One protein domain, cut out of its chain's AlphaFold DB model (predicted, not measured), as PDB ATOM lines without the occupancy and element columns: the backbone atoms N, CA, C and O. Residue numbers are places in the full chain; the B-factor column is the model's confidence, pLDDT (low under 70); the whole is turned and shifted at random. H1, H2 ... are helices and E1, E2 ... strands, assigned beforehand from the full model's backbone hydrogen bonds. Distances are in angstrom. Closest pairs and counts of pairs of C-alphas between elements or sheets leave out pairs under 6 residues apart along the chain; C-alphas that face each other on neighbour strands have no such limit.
ATOM      1  N   VAL A  32      11.983 106.718 102.677       49.22
ATOM      2  CA  VAL A  32      11.547 108.095 102.371       49.22
ATOM      3  C   VAL A  32      12.459 109.144 103.020       49.22
ATOM      4  O   VAL A  32      12.724 110.189 102.432       49.22
ATOM      5  N   LYS A  33      13.036 108.848 104.190       44.44
ATOM      6  CA  LYS A  33      13.832 109.824 104.952       44.44
ATOM      7  C   LYS A  33      15.242 110.061 104.396       44.44
ATOM      8  O   LYS A  33      15.839 111.091 104.677       44.44
ATOM      9  N   VAL A  34      15.772 109.128 103.602       47.38
ATOM     10  CA  VAL A  34      17.105 109.255 102.982       47.38
ATOM     11  C   VAL A  34      17.047 110.088 101.695       47.38
ATOM     12  O   VAL A  34      18.047 110.681 101.298       47.38
ATOM     13  N   HIS A  35      15.878 110.184 101.052       45.66
ATOM     14  CA  HIS A  35      15.743 110.887  99.776       45.66
ATOM     15  C   HIS A  35      15.550 112.408  99.930       45.66
ATOM     16  O   HIS A  35      16.003 113.162  99.073       45.66
ATOM     17  N   GLU A  36      14.975 112.881 101.040       48.81
ATOM     18  CA  GLU A  36      14.787 114.323 101.288       48.81
ATOM     19  C   GLU A  36      16.082 115.078 101.652       48.81
ATOM     20  O   GLU A  36      16.158 116.287 101.442       48.81
ATOM     21  N   GLU A  37      17.130 114.406 102.144       44.53
ATOM     22  CA  GLU A  37      18.363 115.085 102.593       44.53
ATOM     23  C   GLU A  37      19.393 115.315 101.463       44.53
ATOM     24  O   GLU A  37      20.286 116.152 101.594       44.53
ATOM     25  N   LEU A  38      19.262 114.632 100.318       45.25
ATOM     26  CA  LEU A  38      20.184 114.776  99.176       45.25
ATOM     27  C   LEU A  38      19.733 115.818  98.138       45.25
ATOM     28  O   LEU A  38      20.564 116.327  97.388       45.25
ATOM     29  N   VAL A  39      18.448 116.184  98.121       51.69
ATOM     30  CA  VAL A  39      17.883 117.151  97.155       51.69
ATOM     31  C   VAL A  39      18.102 118.611  97.594       51.69
ATOM     32  O   VAL A  39      18.078 119.518  96.768       51.69
ATOM     33  N   ALA A  40      18.425 118.861  98.866       47.72
ATOM     34  CA  ALA A  40      18.613 120.214  99.400       47.72
ATOM     35  C   ALA A  40      20.016 120.825  99.175       47.72
ATOM     36  O   ALA A  40      20.232 121.973  99.549       47.72
ATOM     37  N   LYS A  41      20.980 120.094  98.590       43.09
ATOM     38  CA  LYS A  41      22.385 120.552  98.481       43.09
ATOM     39  C   LYS A  41      22.856 120.900  97.058       43.09
ATOM     40  O   LYS A  41      23.973 121.372  96.896       43.09
ATOM     41  N   ALA A  42      22.036 120.693  96.026       45.34
ATOM     42  CA  ALA A  42      22.466 120.838  94.627       45.34
ATOM     43  C   ALA A  42      21.923 122.087  93.897       45.34
ATOM     44  O   ALA A  42      22.162 122.232  92.704       45.34
ATOM     45  N   ALA A  43      21.198 122.981  94.580       43.12
ATOM     46  CA  ALA A  43      20.453 124.072  93.933       43.12
ATOM     47  C   ALA A  43      20.961 125.501  94.242       43.12
ATOM     48  O   ALA A  43      20.263 126.457  93.915       43.12
ATOM     49  N   GLU A  44      22.141 125.678  94.853       49.97
ATOM     50  CA  GLU A  44      22.595 126.994  95.359       49.97
ATOM     51  C   GLU A  44      23.962 127.484  94.827       49.97
ATOM     52  O   GLU A  44      24.542 128.395  95.400       49.97
ATOM     53  N   GLU A  45      24.499 126.947  93.727       50.12
ATOM     54  CA  GLU A  45      25.732 127.488  93.112       50.12
ATOM     55  C   GLU A  45      25.703 127.364  91.581       50.12
ATOM     56  O   GLU A  45      26.163 126.364  91.039       50.12
ATOM     57  N   ALA A  46      25.141 128.364  90.890       41.62
ATOM     58  CA  ALA A  46      25.596 128.856  89.570       41.62
ATOM     59  C   ALA A  46      24.650 129.945  89.012       41.62
ATOM     60  O   ALA A  46      24.234 129.902  87.856       41.62
ATOM     61  N   ALA A  47      24.287 130.919  89.848       40.75
ATOM     62  CA  ALA A  47      23.665 132.162  89.406       40.75
ATOM     63  C   ALA A  47      24.663 133.311  89.608       40.75
ATOM     64  O   ALA A  47      25.252 133.417  90.679       40.75
ATOM     65  N   GLU A  48      24.755 134.162  88.583       40.53
ATOM     66  CA  GLU A  48      25.443 135.461  88.480       40.53
ATOM     67  C   GLU A  48      26.824 135.509  87.797       40.53
ATOM     68  O   GLU A  48      27.706 134.698  88.062       40.53
ATOM     69  N   ALA A  49      26.960 136.581  86.992       42.22
ATOM     70  CA  ALA A  49      28.144 137.180  86.358       42.22
ATOM     71  C   ALA A  49      28.399 136.754  84.884       42.22
ATOM     72  O   ALA A  49      28.622 135.584  84.613       42.22
ATOM     73  N   GLU A  50      28.395 137.608  83.853       41.50
ATOM     74  CA  GLU A  50      28.263 139.068  83.736       41.50
ATOM     75  C   GLU A  50      27.681 139.443  82.360       41.50
ATOM     76  O   GLU A  50      27.734 138.674  81.399       41.50
ATOM     77  N   ALA A  51      27.122 140.650  82.303       42.72
ATOM     78  CA  ALA A  51      26.718 141.365  81.107       42.72
ATOM     79  C   ALA A  51      27.903 142.149  80.533       42.72
ATOM     80  O   ALA A  51      28.562 142.819  81.316       42.72
ATOM     81  N   GLU A  52      28.077 142.176  79.210       43.25
ATOM     82  CA  GLU A  52      28.594 143.351  78.495       43.25
ATOM     83  C   GLU A  52      27.893 143.462  77.129       43.25
ATOM     84  O   GLU A  52      27.817 142.505  76.356       43.25
ATOM     85  N   GLU A  53      27.301 144.635  76.911       41.16
ATOM     86  CA  GLU A  53      26.769 145.150  75.651       41.16
ATOM     87  C   GLU A  53      27.928 145.515  74.720       41.16
ATOM     88  O   GLU A  53      28.877 146.119  75.200       41.16
ATOM     89  N   GLU A  54      27.804 145.294  73.410       41.84
ATOM     90  CA  GLU A  54      28.358 146.210  72.401       41.84
ATOM     91  C   GLU A  54      27.474 146.167  71.140       41.84
ATOM     92  O   GLU A  54      27.304 145.132  70.493       41.84
ATOM     93  N   GLU A  55      26.864 147.313  70.829       44.56
ATOM     94  CA  GLU A  55      26.237 147.628  69.545       44.56
ATOM     95  C   GLU A  55      27.305 148.189  68.594       44.56
ATOM     96  O   GLU A  55      28.031 149.101  68.983       44.56
ATOM     97  N   GLU A  56      27.322 147.777  67.323       43.22
ATOM     98  CA  GLU A  56      27.686 148.700  66.239       43.22
ATOM     99  C   GLU A  56      27.038 148.278  64.907       43.22
ATOM    100  O   GLU A  56      27.194 147.155  64.428       43.22
ATOM    101  N   GLN A  57      26.264 149.200  64.329       44.25
ATOM    102  CA  GLN A  57      25.667 149.140  62.991       44.25
ATOM    103  C   GLN A  57      26.602 149.845  62.008       44.25
ATOM    104  O   GLN A  57      26.928 150.994  62.290       44.25
ATOM    105  N   ILE A  58      26.913 149.270  60.837       38.94
ATOM    106  CA  ILE A  58      27.196 150.053  59.614       38.94
ATOM    107  C   ILE A  58      26.718 149.271  58.376       38.94
ATOM    108  O   ILE A  58      26.965 148.074  58.240       38.94
ATOM    109  N   GLU A  59      25.999 149.991  57.514       42.56
ATOM    110  CA  GLU A  59      25.323 149.585  56.281       42.56
ATOM    111  C   GLU A  59      26.240 149.521  55.034       42.56
ATOM    112  O   GLU A  59      27.376 149.994  55.042       42.56
ATOM    113  N   GLU A  60      25.620 149.035  53.950       42.41
ATOM    114  CA  GLU A  60      25.853 149.286  52.512       42.41
ATOM    115  C   GLU A  60      26.716 148.327  51.661       42.41
ATOM    116  O   GLU A  60      27.943 148.341  51.646       42.41
ATOM    117  N   GLU A  61      25.965 147.537  50.878       45.50
ATOM    118  CA  GLU A  61      25.926 147.527  49.403       45.50
ATOM    119  C   GLU A  61      27.220 147.256  48.620       45.50
ATOM    120  O   GLU A  61      28.021 148.156  48.395       45.50
ATOM    121  N   VAL A  62      27.298 146.062  48.012       42.34
ATOM    122  CA  VAL A  62      27.745 145.906  46.614       42.34
ATOM    123  C   VAL A  62      26.936 144.786  45.952       42.34
ATOM    124  O   VAL A  62      26.956 143.636  46.384       42.34
ATOM    125  N   VAL A  63      26.221 145.166  44.895       49.91
ATOM    126  CA  VAL A  63      25.593 144.299  43.895       49.91
ATOM    127  C   VAL A  63      26.674 143.769  42.953       49.91
ATOM    128  O   VAL A  63      27.344 144.575  42.314       49.91
ATOM    129  N   GLU A  64      26.772 142.450  42.791       46.00
ATOM    130  CA  GLU A  64      27.264 141.832  41.552       46.00
ATOM    131  C   GLU A  64      26.372 140.631  41.202       46.00
ATOM    132  O   GLU A  64      26.096 139.774  42.039       46.00
ATOM    133  N   GLU A  65      25.852 140.644  39.973       48.56
ATOM    134  CA  GLU A  65      24.954 139.639  39.402       48.56
ATOM    135  C   GLU A  65      25.714 138.425  38.833       48.56
ATOM    136  O   GLU A  65      26.747 138.595  38.188       48.56
ATOM    137  N   GLU A  66      25.078 137.252  38.983       47.00
ATOM    138  CA  GLU A  66      25.158 136.016  38.170       47.00
ATOM    139  C   GLU A  66      26.470 135.189  38.157       47.00
ATOM    140  O   GLU A  66      27.572 135.732  38.100       47.00
ATOM    141  N   PRO A  67      26.377 133.838  38.200       46.50
ATOM    142  CA  PRO A  67      25.578 133.047  37.256       46.50
ATOM    143  C   PRO A  67      24.609 132.037  37.887       46.50
ATOM    144  O   PRO A  67      24.767 131.608  39.023       46.50
ATOM    145  N   GLU A  68      23.606 131.663  37.092       58.25
ATOM    146  CA  GLU A  68      22.655 130.577  37.336       58.25
ATOM    147  C   GLU A  68      23.384 129.284  37.749       58.25
ATOM    148  O   GLU A  68      24.051 128.646  36.929       58.25
ATOM    149  N   GLU A  69      23.254 128.894  39.019       55.25
ATOM    150  CA  GLU A  69      23.607 127.549  39.465       55.25
ATOM    151  C   GLU A  69      22.547 126.570  38.954       55.25
ATOM    152  O   GLU A  69      21.341 126.727  39.172       55.25
ATOM    153  N   GLU A  70      23.016 125.569  38.213       64.12
ATOM    154  CA  GLU A  70      22.242 124.382  37.872       64.12
ATOM    155  C   GLU A  70      21.680 123.775  39.167       64.12
ATOM    156  O   GLU A  70      22.369 123.812  40.186       64.12
ATOM    157  N   PRO A  71      20.451 123.226  39.178       49.25
ATOM    158  CA  PRO A  71      19.899 122.655  40.395       49.25
ATOM    159  C   PRO A  71      20.810 121.520  40.860       49.25
ATOM    160  O   PRO A  71      20.856 120.459  40.230       49.25
ATOM    161  N   GLU A  72      21.530 121.752  41.958       52.81
ATOM    162  CA  GLU A  72      22.128 120.681  42.733       52.81
ATOM    163  C   GLU A  72      20.980 119.745  43.104       52.81
ATOM    164  O   GLU A  72      20.039 120.105  43.813       52.81
ATOM    165  N   VAL A  73      21.002 118.555  42.513       57.22
ATOM    166  CA  VAL A  73      20.157 117.461  42.952       57.22
ATOM    167  C   VAL A  73      20.627 117.163  44.366       57.22
ATOM    168  O   VAL A  73      21.684 116.565  44.548       57.22
ATOM    169  N   GLU A  74      19.878 117.651  45.354       55.72
ATOM    170  CA  GLU A  74      19.996 117.211  46.736       55.72
ATOM    171  C   GLU A  74      19.800 115.692  46.718       55.72
ATOM    172  O   GLU A  74      18.677 115.194  46.594       55.72
ATOM    173  N   GLU A  75      20.904 114.943  46.728       57.81
ATOM    174  CA  GLU A  75      20.846 113.503  46.919       57.81
ATOM    175  C   GLU A  75      20.340 113.280  48.339       57.81
ATOM    176  O   GLU A  75      21.054 113.474  49.326       57.81
ATOM    177  N   GLU A  76      19.049 112.958  48.422       63.91
ATOM    178  CA  GLU A  76      18.391 112.493  49.633       63.91
ATOM    179  C   GLU A  76      19.298 111.429  50.268       63.91
ATOM    180  O   GLU A  76      19.747 110.524  49.554       63.91
ATOM    181  N   PRO A  77      19.645 111.546  51.563       53.00
ATOM    182  CA  PRO A  77      20.612 110.647  52.171       53.00
ATOM    183  C   PRO A  77      20.141 109.210  51.962       53.00
ATOM    184  O   PRO A  77      19.045 108.848  52.394       53.00
ATOM    185  N   GLU A  78      20.954 108.402  51.272       66.56
ATOM    186  CA  GLU A  78      20.653 106.989  51.077       66.56
ATOM    187  C   GLU A  78      20.493 106.350  52.460       66.56
ATOM    188  O   GLU A  78      21.459 106.172  53.207       66.56
ATOM    189  N   GLY A  79      19.242 106.066  52.827       69.62
ATOM    190  CA  GLY A  79      18.920 105.406  54.081       69.62
ATOM    191  C   GLY A  79      19.590 104.029  54.178       69.62
ATOM    192  O   GLY A  79      20.157 103.526  53.206       69.62
ATOM    193  N   PRO A  80      19.506 103.368  55.344       77.50
ATOM    194  CA  PRO A  80      20.193 102.104  55.566       77.50
ATOM    195  C   PRO A  80      19.829 101.071  54.494       77.50
ATOM    196  O   PRO A  80      18.646 100.846  54.205       77.50
ATOM    197  N   GLN A  81      20.864 100.464  53.911       82.81
ATOM    198  CA  GLN A  81      20.749  99.578  52.756       82.81
ATOM    199  C   GLN A  81      20.406  98.138  53.191       82.81
ATOM    200  O   GLN A  81      20.841  97.692  54.260       82.81
ATOM    201  N   PRO A  82      19.664  97.356  52.380       86.62
ATOM    202  CA  PRO A  82      19.395  95.948  52.672       86.62
ATOM    203  C   PRO A  82      20.676  95.141  52.919       86.62
ATOM    204  O   PRO A  82      21.663  95.266  52.194       86.62
ATOM    205  N   GLY A  83      20.660  94.287  53.946       87.50
ATOM    206  CA  GLY A  83      21.812  93.462  54.331       87.50
ATOM    207  C   GLY A  83      22.928  94.181  55.104       87.50
ATOM    208  O   GLY A  83      23.856  93.512  55.556       87.50
ATOM    209  N   GLN A  84      22.851  95.499  55.308       92.62
ATOM    210  CA  GLN A  84      23.737  96.202  56.237       92.62
ATOM    211  C   GLN A  84      23.375  95.848  57.685       92.62
ATOM    212  O   GLN A  84      22.203  95.902  58.059       92.62
ATOM    213  N   ASN A  85      24.379  95.519  58.506       95.75
ATOM    214  CA  ASN A  85      24.181  95.355  59.945       95.75
ATOM    215  C   ASN A  85      23.988  96.724  60.605       95.75
ATOM    216  O   ASN A  85      24.870  97.580  60.542       95.75
ATOM    217  N   LEU A  86      22.831  96.909  61.228       97.00
ATOM    218  CA  LEU A  86      22.441  98.115  61.950       97.00
ATOM    219  C   LEU A  86      22.824  98.056  63.435       97.00
ATOM    220  O   LEU A  86      22.759  99.068  64.127       97.00
ATOM    221  N   PHE A  87      23.213  96.884  63.942       97.38
ATOM    222  CA  PHE A  87      23.753  96.752  65.290       97.38
ATOM    223  C   PHE A  87      25.248  97.082  65.294       97.38
ATOM    224  O   PHE A  87      26.037  96.423  64.618       97.38
ATOM    225  N   ASP A  88      25.641  98.067  66.099       96.94
ATOM    226  CA  ASP A  88      27.039  98.435  66.308       96.94
ATOM    227  C   ASP A  88      27.538  97.922  67.674       96.94
ATOM    228  O   ASP A  88      27.143  98.452  68.717       96.94
ATOM    229  N   PRO A  89      28.426  96.908  67.708       95.25
ATOM    230  CA  PRO A  89      28.963  96.375  68.957       95.25
ATOM    231  C   PRO A  89      29.918  97.344  69.673       95.25
ATOM    232  O   PRO A  89      30.226  97.133  70.845       95.25
ATOM    233  N   THR A  90      30.405  98.399  69.008       96.44
ATOM    234  CA  THR A  90      31.404  99.318  69.578       96.44
ATOM    235  C   THR A  90      30.801 100.392  70.484       96.44
ATOM    236  O   THR A  90      31.512 100.965  71.311       96.44
ATOM    237  N   THR A  91      29.492 100.628  70.381       96.50
ATOM    238  CA  THR A  91      28.767 101.690  71.098       96.50
ATOM    239  C   THR A  91      27.791 101.158  72.156       96.50
ATOM    240  O   THR A  91      26.943 101.892  72.666       96.50
ATOM    241  N   VAL A  92      27.909  99.885  72.541       97.62
ATOM    242  CA  VAL A  92      26.996  99.242  73.500       97.62
ATOM    243  C   VAL A  92      27.275  99.613  74.962       97.62
ATOM    244  O   VAL A  92      28.416  99.792  75.388       97.62
ATOM    245  N   GLU A  93      26.219  99.642  75.770       97.75
ATOM    246  CA  GLU A  93      26.295  99.741  77.226       97.75
ATOM    247  C   GLU A  93      26.514  98.354  77.842       97.75
ATOM    248  O   GLU A  93      25.680  97.453  77.716       97.75
ATOM    249  N   GLN A  94      27.647  98.178  78.522       97.38
ATOM    250  CA  GLN A  94      28.017  96.926  79.180       97.38
ATOM    251  C   GLN A  94      27.308  96.753  80.523       97.38
ATOM    252  O   GLN A  94      27.252  97.678  81.333       97.38
ATOM    253  N   GLY A  95      26.840  95.539  80.814       97.25
ATOM    254  CA  GLY A  95      26.236  95.225  82.108       97.25
ATOM    255  C   GLY A  95      24.753  95.591  82.225       97.25
ATOM    256  O   GLY A  95      24.193  95.504  83.326       97.25
ATOM    257  N   VAL A  96      24.148  96.037  81.120       97.31
ATOM    258  CA  VAL A  96      22.809  96.629  81.052       97.31
ATOM    259  C   VAL A  96      21.962  95.878  80.030       97.31
ATOM    260  O   VAL A  96      22.456  95.424  78.999       97.31
ATOM    261  N   TRP A  97      20.671  95.740  80.317       97.44
ATOM    262  CA  TRP A  97      19.666  95.276  79.363       97.44
ATOM    263  C   TRP A  97      18.308  95.912  79.660       97.44
ATOM    264  O   TRP A  97      18.085  96.438  80.752       97.44
ATOM    265  N   MET A  98      17.401  95.868  78.689       97.88
ATOM    266  CA  MET A  98      16.050  96.400  78.834       97.88
ATOM    267  C   MET A  98      15.074  95.311  79.283       97.88
ATOM    268  O   MET A  98      14.922  94.282  78.621       97.88
ATOM    269  N   GLY A  99      14.407  95.540  80.413       95.88
ATOM    270  CA  GLY A  99      13.358  94.663  80.924       95.88
ATOM    271  C   GLY A  99      12.067  94.717  80.099       95.88
ATOM    272  O   GLY A  99      11.919  95.499  79.159       95.88
ATOM    273  N   TYR A 100      11.096  93.874  80.463       96.75
ATOM    274  CA  TYR A 100       9.802  93.805  79.768       96.75
ATOM    275  C   TYR A 100       8.897  95.018  80.004       96.75
ATOM    276  O   TYR A 100       7.999  95.261  79.208       96.75
ATOM    277  N   GLU A 101       9.144  95.782  81.065       95.75
ATOM    278  CA  GLU A 101       8.360  96.963  81.444       95.75
ATOM    279  C   GLU A 101       9.122  98.268  81.153       95.75
ATOM    280  O   GLU A 101       8.786  99.318  81.695       95.75
ATOM    281  N   GLY A 102      10.175  98.211  80.328       95.12
ATOM    282  CA  GLY A 102      10.957  99.387  79.933       95.12
ATOM    283  C   GLY A 102      11.941  99.872  80.993       95.12
ATOM    284  O   GLY A 102      12.504 100.958  80.867       95.12
ATOM    285  N   GLN A 103      12.169  99.081  82.043       96.69
ATOM    286  CA  GLN A 103      13.178  99.378  83.048       96.69
ATOM    287  C   GLN A 103      14.582  98.995  82.564       96.69
ATOM    288  O   GLN A 103      14.803  97.901  82.037       96.69
ATOM    289  N   LEU A 104      15.555  99.868  82.827       97.06
ATOM    290  CA  LEU A 104      16.965  99.523  82.694       97.06
ATOM    291  C   LEU A 104      17.363  98.573  83.822       97.06
ATOM    292  O   LEU A 104      17.273  98.889  85.009       97.06
ATOM    293  N   MET A 105      17.806  97.385  83.435       97.00
ATOM    294  CA  MET A 105      18.263  96.351  84.346       97.00
ATOM    295  C   MET A 105      19.789  96.374  84.379       97.00
ATOM    296  O   MET A 105      20.447  96.046  83.393       97.00
ATOM    297  N   HIS A 106      20.347  96.757  85.525       96.00
ATOM    298  CA  HIS A 106      21.791  96.880  85.735       96.00
ATOM    299  C   HIS A 106      22.394  95.630  86.401       96.00
ATOM    300  O   HIS A 106      21.679  94.728  86.842       96.00
ATOM    301  N   ASN A 107      23.724  95.622  86.544       89.88
ATOM    302  CA  ASN A 107      24.511  94.608  87.260       89.88
ATOM    303  C   ASN A 107      24.463  93.199  86.646       89.88
ATOM    304  O   ASN A 107      24.636  92.210  87.359       89.88
ATOM    305  N   ASN A 108      24.268  93.098  85.330       92.00
ATOM    306  CA  ASN A 108      24.364  91.834  84.607       92.00
ATOM    307  C   ASN A 108      25.489  91.900  83.568       92.00
ATOM    308  O   ASN A 108      25.237  92.224  82.413       92.00
ATOM    309  N   SER A 109      26.723  91.586  83.983       93.44
ATOM    310  CA  SER A 109      27.935  91.635  83.137       93.44
ATOM    311  C   SER A 109      27.855  90.800  81.859       93.44
ATOM    312  O   SER A 109      28.646  90.993  80.937       93.44
ATOM    313  N   ASP A 110      26.912  89.867  81.809       95.88
ATOM    314  CA  ASP A 110      26.741  88.956  80.690       95.88
ATOM    315  C   ASP A 110      25.816  89.538  79.617       95.88
ATOM    316  O   ASP A 110      25.552  88.867  78.624       95.88
ATOM    317  N   MET A 111      25.325  90.768  79.795       97.50
ATOM    318  CA  MET A 111      24.425  91.450  78.868       97.50
ATOM    319  C   MET A 111      25.011  92.771  78.373       97.50
ATOM    320  O   MET A 111      25.728  93.466  79.096       97.50
ATOM    321  N   VAL A 112      24.645  93.122  77.143       98.00
ATOM    322  CA  VAL A 112      24.861  94.446  76.558       98.00
ATOM    323  C   VAL A 112      23.565  95.010  76.009       98.00
ATOM    324  O   VAL A 112      22.699  94.245  75.578       98.00
ATOM    325  N   LEU A 113      23.473  96.337  75.981       98.44
ATOM    326  CA  LEU A 113      22.368  97.094  75.404       98.44
ATOM    327  C   LEU A 113      22.896  98.049  74.330       98.44
ATOM    328  O   LEU A 113      23.841  98.794  74.575       98.44
ATOM    329  N   SER A 114      22.294  98.047  73.144       98.50
ATOM    330  CA  SER A 114      22.665  98.988  72.083       98.50
ATOM    331  C   SER A 114      22.292 100.438  72.425       98.50
ATOM    332  O   SER A 114      21.407 100.708  73.252       98.50
ATOM    333  N   GLN A 115      22.903 101.380  71.705       97.88
ATOM    334  CA  GLN A 115      22.299 102.700  71.509       97.88
ATOM    335  C   GLN A 115      20.941 102.572  70.793       97.88
ATOM    336  O   GLN A 115      20.654 101.510  70.223       97.88
ATOM    337  N   PRO A 116      20.087 103.609  70.832       97.94
ATOM    338  CA  PRO A 116      18.913 103.679  69.970       97.94
ATOM    339  C   PRO A 116      19.298 103.499  68.498       97.94
ATOM    340  O   PRO A 116      20.217 104.149  68.006       97.94
ATOM    341  N   ILE A 117      18.601 102.593  67.820       97.81
ATOM    342  CA  ILE A 117      18.737 102.319  66.390       97.81
ATOM    343  C   ILE A 117      17.461 102.824  65.726       97.81
ATOM    344  O   ILE A 117      16.366 102.474  66.171       97.81
ATOM    345  N   GLU A 118      17.601 103.638  64.681       97.06
ATOM    346  CA  GLU A 118      16.468 104.108  63.883       97.06
ATOM    347  C   GLU A 118      15.695 102.923  63.292       97.06
ATOM    348  O   GLU A 118      16.279 101.941  62.822       97.06
ATOM    349  N   TYR A 119      14.369 103.002  63.350       96.94
ATOM    350  CA  TYR A 119      13.487 101.911  62.981       96.94
ATOM    351  C   TYR A 119      12.290 102.422  62.181       96.94
ATOM    352  O   TYR A 119      11.494 103.228  62.645       96.94
ATOM    353  N   ASP A 120      12.137 101.880  60.979       96.81
ATOM    354  CA  ASP A 120      10.986 102.116  60.112       96.81
ATOM    355  C   ASP A 120      10.094 100.861  60.079       96.81
ATOM    356  O   ASP A 120      10.510  99.855  59.491       96.81
ATOM    357  N   PRO A 121       8.873 100.887  60.652       96.81
ATOM    358  CA  PRO A 121       7.979  99.728  60.712       96.81
ATOM    359  C   PRO A 121       7.411  99.288  59.357       96.81
ATOM    360  O   PRO A 121       6.730  98.258  59.292       96.81
ATOM    361  N   SER A 122       7.642 100.054  58.286       96.25
ATOM    362  CA  SER A 122       7.287  99.662  56.920       96.25
ATOM    363  C   SER A 122       8.300  98.693  56.296       96.25
ATOM    364  O   SER A 122       7.972  97.993  55.333       96.25
ATOM    365  N   ARG A 123       9.511  98.601  56.865       96.06
ATOM    366  CA  ARG A 123      10.569  97.677  56.438       96.06
ATOM    367  C   ARG A 123      10.481  96.351  57.187       96.06
ATOM    368  O   ARG A 123       9.944  96.257  58.290       96.06
ATOM    369  N   SER A 124      11.042  95.305  56.585       96.56
ATOM    370  CA  SER A 124      11.196  94.007  57.238       96.56
ATOM    371  C   SER A 124      12.607  93.879  57.797       96.56
ATOM    372  O   SER A 124      13.572  94.245  57.131       96.56
ATOM    373  N   TYR A 125      12.727  93.357  59.017       97.19
ATOM    374  CA  TYR A 125      14.016  93.178  59.675       97.19
ATOM    375  C   TYR A 125      14.201  91.749  60.147       97.19
ATOM    376  O   TYR A 125      13.235  91.041  60.448       97.19
ATOM    377  N   ALA A 126      15.462  91.350  60.267       96.31
ATOM    378  CA  ALA A 126      15.832  90.067  60.822       96.31
ATOM    379  C   ALA A 126      17.022  90.167  61.774       96.31
ATOM    380  O   ALA A 126      17.884  91.033  61.621       96.31
ATOM    381  N   ILE A 127      17.072  89.231  62.721       96.62
ATOM    382  CA  ILE A 127      18.221  88.999  63.598       96.62
ATOM    383  C   ILE A 127      18.733  87.567  63.453       96.62
ATOM    384  O   ILE A 127      17.966  86.653  63.147       96.62
ATOM    385  N   ASN A 128      20.022  87.345  63.696       95.19
ATOM    386  CA  ASN A 128      20.654  86.027  63.528       95.19
ATOM    387  C   ASN A 128      20.789  85.212  64.835       95.19
ATOM    388  O   ASN A 128      21.275  84.079  64.826       95.19
ATOM    389  N   ASN A 129      20.387  85.784  65.974       94.06
ATOM    390  CA  ASN A 129      20.532  85.198  67.304       94.06
ATOM    391  C   ASN A 129      19.416  85.666  68.241       94.06
ATOM    392  O   ASN A 129      18.733  86.651  67.982       94.06
ATOM    393  N   SER A 130      19.275  84.988  69.383       95.00
ATOM    394  CA  SER A 130      18.316  85.399  70.410       95.00
ATOM    395  C   SER A 130      18.643  86.783  70.980       95.00
ATOM    396  O   SER A 130      19.787  87.031  71.371       95.00
ATOM    397  N   ALA A 131      17.624  87.630  71.110       96.50
ATOM    398  CA  ALA A 131      17.739  88.990  71.622       96.50
ATOM    399  C   ALA A 131      16.449  89.446  72.313       96.50
ATOM    400  O   ALA A 131      15.368  88.891  72.091       96.50
ATOM    401  N   TYR A 132      16.572  90.488  73.127       97.69
ATOM    402  CA  TYR A 132      15.450  91.319  73.544       97.69
ATOM    403  C   TYR A 132      15.439  92.562  72.661       97.69
ATOM    404  O   TYR A 132      16.445  93.265  72.601       97.69
ATOM    405  N   VAL A 133      14.329  92.817  71.976       98.38
ATOM    406  CA  VAL A 133      14.141  94.013  71.151       98.38
ATOM    407  C   VAL A 133      13.111  94.890  71.838       98.38
ATOM    408  O   VAL A 133      11.967  94.476  72.024       98.38
ATOM    409  N   SER A 134      13.544  96.074  72.243       98.69
ATOM    410  CA  SER A 134      12.730  97.072  72.923       98.69
ATOM    411  C   SER A 134      12.371  98.178  71.952       98.69
ATOM    412  O   SER A 134      13.266  98.760  71.348       98.69
ATOM    413  N   TYR A 135      11.081  98.447  71.808       98.69
ATOM    414  CA  TYR A 135      10.525  99.402  70.858       98.69
ATOM    415  C   TYR A 135      10.184 100.719  71.542       98.69
ATOM    416  O   TYR A 135       9.676 100.726  72.669       98.69
ATOM    417  N   TYR A 136      10.427 101.818  70.835       98.69
ATOM    418  CA  TYR A 136      10.215 103.176  71.316       98.69
ATOM    419  C   TYR A 136       9.525 104.037  70.257       98.69
ATOM    420  O   TYR A 136       9.675 103.790  69.061       98.69
ATOM    421  N   ASN A 137       8.773 105.036  70.722       98.25
ATOM    422  CA  ASN A 137       8.282 106.171  69.942       98.25
ATOM    423  C   ASN A 137       8.875 107.446  70.558       98.25
ATOM    424  O   ASN A 137       8.471 107.858  71.654       98.25
ATOM    425  N   GLY A 138       9.893 108.008  69.917       97.06
ATOM    426  CA  GLY A 138      10.780 108.998  70.508       97.06
ATOM    427  C   GLY A 138      11.392 108.459  71.802       97.06
ATOM    428  O   GLY A 138      12.076 107.441  71.819       97.06
ATOM    429  N   GLU A 139      11.107 109.120  72.922       95.88
ATOM    430  CA  GLU A 139      11.573 108.693  74.251       95.88
ATOM    431  C   GLU A 139      10.589 107.749  74.970       95.88
ATOM    432  O   GLU A 139      10.885 107.230  76.049       95.88
ATOM    433  N   SER A 140       9.404 107.513  74.397       97.62
ATOM    434  CA  SER A 140       8.357 106.707  75.028       97.62
ATOM    435  C   SER A 140       8.579 105.221  74.765       97.62
ATOM    436  O   SER A 140       8.552 104.775  73.621       97.62
ATOM    437  N   PHE A 141       8.756 104.438  75.829       98.38
ATOM    438  CA  PHE A 141       8.816 102.979  75.745       98.38
ATOM    439  C   PHE A 141       7.462 102.386  75.336       98.38
ATOM    440  O   PHE A 141       6.428 102.754  75.896       98.38
ATOM    441  N   ILE A 142       7.485 101.432  74.406       98.31
ATOM    442  CA  ILE A 142       6.301 100.700  73.944       98.31
ATOM    443  C   ILE A 142       6.272  99.312  74.587       98.31
ATOM    444  O   ILE A 142       5.398  99.009  75.397       98.31
ATOM    445  N   GLU A 143       7.232  98.460  74.228       98.38
ATOM    446  CA  GLU A 143       7.342  97.099  74.751       98.38
ATOM    447  C   GLU A 143       8.732  96.511  74.497       98.38
ATOM    448  O   GLU A 143       9.478  96.981  73.638       98.38
ATOM    449  N   THR A 144       9.041  95.418  75.192       98.50
ATOM    450  CA  THR A 144      10.190  94.564  74.882       98.50
ATOM    451  C   THR A 144       9.705  93.184  74.469       98.50
ATOM    452  O   THR A 144       9.010  92.508  75.227       98.50
ATOM    453  N   VAL A 145      10.147  92.718  73.304       97.94
ATOM    454  CA  VAL A 145       9.856  91.379  72.790       97.94
ATOM    455  C   VAL A 145      11.120  90.537  72.831       97.94
ATOM    456  O   VAL A 145      12.184  90.943  72.361       97.94
ATOM    457  N   ARG A 146      11.011  89.327  73.380       96.56
ATOM    458  CA  ARG A 146      12.109  88.365  73.376       96.56
ATOM    459  C   ARG A 146      12.004  87.455  72.159       96.56
ATOM    460  O   ARG A 146      11.145  86.580  72.106       96.56
ATOM    461  N   TYR A 147      12.959  87.582  71.251       95.50
ATOM    462  CA  TYR A 147      13.138  86.669  70.130       95.50
ATOM    463  C   TYR A 147      14.071  85.545  70.574       95.50
ATOM    464  O   TYR A 147      15.216  85.778  70.962       95.50
ATOM    465  N   SER A 148      13.554  84.317  70.602       90.56
ATOM    466  CA  SER A 148      14.278  83.142  71.096       90.56
ATOM    467  C   SER A 148      14.316  82.058  70.035       90.56
ATOM    468  O   SER A 148      13.420  81.228  69.960       90.56
ATOM    469  N   ASP A 149      15.381  82.058  69.251       82.75
ATOM    470  CA  ASP A 149      15.856  80.903  68.495       82.75
ATOM    471  C   ASP A 149      17.368  81.069  68.291       82.75
ATOM    472  O   ASP A 149      17.903  82.179  68.422       82.75
ATOM    473  N   VAL A 150      18.083  79.971  68.069       68.94
ATOM    474  CA  VAL A 150      19.538  79.985  67.883       68.94
ATOM    475  C   VAL A 150      19.876  79.225  66.613       68.94
ATOM    476  O   VAL A 150      19.556  78.046  66.487       68.94
ATOM    477  N   GLY A 151      20.597  79.881  65.702       65.38
ATOM    478  CA  GLY A 151      21.090  79.260  64.470       65.38
ATOM    479  C   GLY A 151      20.135  79.355  63.279       65.38
ATOM    480  O   GLY A 151      20.430  78.792  62.225       65.38
ATOM    481  N   THR A 152      19.028  80.076  63.426       82.56
ATOM    482  CA  THR A 152      18.116  80.462  62.349       82.56
ATOM    483  C   THR A 152      17.953  81.972  62.349       82.56
ATOM    484  O   THR A 152      18.053  82.639  63.379       82.56
ATOM    485  N   GLU A 153      17.721  82.511  61.163       91.19
ATOM    486  CA  GLU A 153      17.310  83.894  61.013       91.19
ATOM    487  C   GLU A 153      15.897  84.084  61.575       91.19
ATOM    488  O   GLU A 153      14.980  83.326  61.248       91.19
ATOM    489  N   LEU A 154      15.727  85.101  62.416       94.62
ATOM    490  CA  LEU A 154      14.478  85.427  63.087       94.62
ATOM    491  C   LEU A 154      13.933  86.732  62.530       94.62
ATOM    492  O   LEU A 154      14.554  87.782  62.686       94.62
ATOM    493  N   LEU A 155      12.757  86.663  61.909       95.56
ATOM    494  CA  LEU A 155      12.044  87.852  61.460       95.56
ATOM    495  C   LEU A 155      11.475  88.608  62.657       95.56
ATOM    496  O   LEU A 155      10.820  88.034  63.531       95.56
ATOM    497  N   ILE A 156      11.713  89.912  62.658       96.75
ATOM    498  CA  ILE A 156      11.192  90.828  63.657       96.75
ATOM    499  C   ILE A 156       9.766  91.211  63.265       96.75
ATOM    500  O   ILE A 156       9.513  91.731  62.177       96.75
ATOM    501  N   GLU A 157       8.820  90.930  64.156       96.38
ATOM    502  CA  GLU A 157       7.437  91.370  63.989       96.38
ATOM    503  C   GLU A 157       7.348  92.900  64.065       96.38
ATOM    504  O   GLU A 157       7.820  93.478  65.045       96.38
ATOM    505  N   PRO A 158       6.711  93.571  63.093       96.06
ATOM    506  CA  PRO A 158       6.697  95.022  63.070       96.06
ATOM    507  C   PRO A 158       5.850  95.613  64.200       96.06
ATOM    508  O   PRO A 158       4.823  95.046  64.590       96.06
ATOM    509  N   ARG A 159       6.254  96.792  64.681       97.69
ATOM    510  CA  ARG A 159       5.500  97.615  65.636       97.69
ATOM    511  C   ARG A 159       5.252  98.983  65.019       97.69
ATOM    512  O   ARG A 159       6.144  99.815  64.977       97.69
ATOM    513  N   GLN A 160       4.036  99.193  64.511       97.69
ATOM    514  CA  GLN A 160       3.681 100.362  63.685       97.69
ATOM    515  C   GLN A 160       3.826 101.707  64.408       97.69
ATOM    516  O   GLN A 160       3.923 102.740  63.761       97.69
ATOM    517  N   GLU A 161       3.815 101.689  65.737       97.38
ATOM    518  CA  GLU A 161       3.940 102.881  66.574       97.38
ATOM    519  C   GLU A 161       5.399 103.230  66.891       97.38
ATOM    520  O   GLU A 161       5.633 104.287  67.467       97.38
ATOM    521  N   ALA A 162       6.360 102.363  66.557       98.44
ATOM    522  CA  ALA A 162       7.763 102.549  66.900       98.44
ATOM    523  C   ALA A 162       8.533 103.298  65.806       98.44
ATOM    524  O   ALA A 162       8.318 103.048  64.622       98.44
ATOM    525  N   ASP A 163       9.465 104.156  66.216       98.31
ATOM    526  CA  ASP A 163      10.424 104.868  65.355       98.31
ATOM    527  C   ASP A 163      11.886 104.514  65.667       98.31
ATOM    528  O   ASP A 163      12.813 104.856  64.930       98.31
ATOM    529  N   SER A 164      12.107 103.807  66.773       98.38
ATOM    530  CA  SER A 164      13.424 103.386  67.211       98.38
ATOM    531  C   SER A 164      13.347 102.104  68.029       98.38
ATOM    532  O   SER A 164      12.322 101.755  68.627       98.38
ATOM    533  N   ILE A 165      14.460 101.373  68.045       98.56
ATOM    534  CA  ILE A 165      14.619 100.187  68.877       98.56
ATOM    535  C   ILE A 165      15.921 100.225  69.669       98.56
ATOM    536  O   ILE A 165      16.902 100.857  69.283       98.56
ATOM    537  N   ARG A 166      15.958  99.467  70.761       98.62
ATOM    538  CA  ARG A 166      17.191  99.087  71.451       98.62
ATOM    539  C   ARG A 166      17.250  97.577  71.580       98.62
ATOM    540  O   ARG A 166      16.235  96.929  71.831       98.62
ATOM    541  N   ILE A 167      18.439  97.012  71.424       98.50
ATOM    542  CA  ILE A 167      18.633  95.565  71.406       98.50
ATOM    543  C   ILE A 167      19.485  95.162  72.604       98.50
ATOM    544  O   ILE A 167      20.600  95.655  72.769       98.50
ATOM    545  N   SER A 168      18.967  94.243  73.422       98.38
ATOM    546  CA  SER A 168      19.747  93.590  74.474       98.38
ATOM    547  C   SER A 168      20.134  92.170  74.082       98.38
ATOM    548  O   SER A 168      19.269  91.356  73.741       98.38
ATOM    549  N   ILE A 169      21.418  91.840  74.203       97.25
ATOM    550  CA  ILE A 169      21.960  90.516  73.868       97.25
ATOM    551  C   ILE A 169      23.000  90.059  74.891       97.25
ATOM    552  O   ILE A 169      23.578  90.889  75.595       97.25
ATOM    553  N   PRO A 170      23.287  88.746  74.956       96.00
ATOM    554  CA  PRO A 170      24.446  88.254  75.678       96.00
ATOM    555  C   PRO A 170      25.746  88.882  75.158       96.00
ATOM    556  O   PRO A 170      25.998  88.888  73.950       96.00
ATOM    557  N   SER A 171      26.595  89.367  76.063       96.12
ATOM    558  CA  SER A 171      27.831  90.089  75.734       96.12
ATOM    559  C   SER A 171      28.779  89.263  74.861       96.12
ATOM    560  O   SER A 171      29.370  89.785  73.915       96.12
ATOM    561  N   ASN A 172      28.837  87.947  75.087       95.25
ATOM    562  CA  ASN A 172      29.652  86.999  74.322       95.25
ATOM    563  C   ASN A 172      29.198  86.763  72.868       95.25
ATOM    564  O   ASN A 172      29.836  85.981  72.165       95.25
ATOM    565  N   ARG A 173      28.094  87.379  72.425       93.31
ATOM    566  CA  ARG A 173      27.581  87.280  71.049       93.31
ATOM    567  C   ARG A 173      27.620  88.593  70.276       93.31
ATOM    568  O   ARG A 173      27.348  88.559  69.080       93.31
ATOM    569  N   SER A 174      27.964  89.703  70.928       94.06
ATOM    570  CA  SER A 174      27.920  91.056  70.349       94.06
ATOM    571  C   SER A 174      28.656  91.185  69.016       94.06
ATOM    572  O   SER A 174      28.057  91.642  68.051       94.06
ATOM    573  N   ASP A 175      29.883  90.671  68.921       94.38
ATOM    574  CA  ASP A 175      30.697  90.729  67.694       94.38
ATOM    575  C   ASP A 175      30.100  89.967  66.497       94.38
ATOM    576  O   ASP A 175      30.470  90.206  65.351       94.38
ATOM    577  N   SER A 176      29.207  89.010  66.755       93.81
ATOM    578  CA  SER A 176      28.579  88.154  65.735       93.81
ATOM    579  C   SER A 176      27.094  88.443  65.526       93.81
ATOM    580  O   SER A 176      26.443  87.763  64.733       93.81
ATOM    581  N   PHE A 177      26.535  89.386  66.284       95.75
ATOM    582  CA  PHE A 177      25.119  89.703  66.226       95.75
ATOM    583  C   PHE A 177      24.826  90.596  65.025       95.75
ATOM    584  O   PHE A 177      25.504  91.595  64.793       95.75
ATOM    585  N   GLU A 178      23.785  90.241  64.283       95.88
ATOM    586  CA  GLU A 178      23.335  91.002  63.125       95.88
ATOM    587  C   GLU A 178      21.879  91.410  63.311       95.88
ATOM    588  O   GLU A 178      21.043  90.576  63.664       95.88
ATOM    589  N   PHE A 179      21.592  92.682  63.043       97.31
ATOM    590  CA  PHE A 179      20.253  93.228  62.859       97.31
ATOM    591  C   PHE A 179      20.210  93.889  61.481       97.31
ATOM    592  O   PHE A 179      20.892  94.884  61.258       97.31
ATOM    593  N   ILE A 180      19.474  93.298  60.539       96.56
ATOM    594  CA  ILE A 180      19.534  93.665  59.115       96.56
ATOM    595  C   ILE A 180      18.147  93.934  58.535       96.56
ATOM    596  O   ILE A 180      17.165  93.320  58.954       96.56
ATOM    597  N   ILE A 181      18.093  94.796  57.519       96.12
ATOM    598  CA  ILE A 181      16.907  94.996  56.671       96.12
ATOM    599  C   ILE A 181      16.831  93.881  55.621       96.12
ATOM    600  O   ILE A 181      17.860  93.476  55.063       96.12
ATOM    601  N   LYS A 182      15.611  93.402  55.366       90.88
ATOM    602  CA  LYS A 182      15.263  92.340  54.415       90.88
ATOM    603  C   LYS A 182      14.630  92.852  53.132       90.88
ATOM    604  O   LYS A 182      13.834  93.812  53.206       90.88
TER     605      LYS A 182
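This is residues 32 to 182 of the 182 residues of an uncharacterized protein of Aliicoccus persicus (UniProt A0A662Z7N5). With little regular structure, a long free arm, residues 32 to 79, arcs from a compact body with two antiparallel sheets, E1-E6-E3-E4 and E5-E2-E7. Only 44 of 151 printed residues form named elements, in order H1, E1 to E6, H2, E7, class mixed. The whole is extended, radius of gyration of the C-alphas 24.7 A, spanning 71 by 62 by 28 A.

H1, residues 32 to 35, stands free. E3, residues 131 to 137, and E4, residues 140 to 147, form a hairpin, N 133 to O 145 2.9 A. H2, residues 171 to 176, only grazes their sheet; 0 of 2 O i to N i+4 and 2 of 3 O i to N i+3 pairs are within hydrogen-bond range.

H1 begins at C-alpha 32 (11.547, 108.095, 102.371). E1 is residues 111 to 113, E2 125 to 127, E5 154 to 156, E6 164 to 170, E7 179 to 181, ending at C-alpha (16.907, 94.996, 56.671).

The uncut printed part has pLDDT under 70 at residues 32 to 79 and 150 to 151.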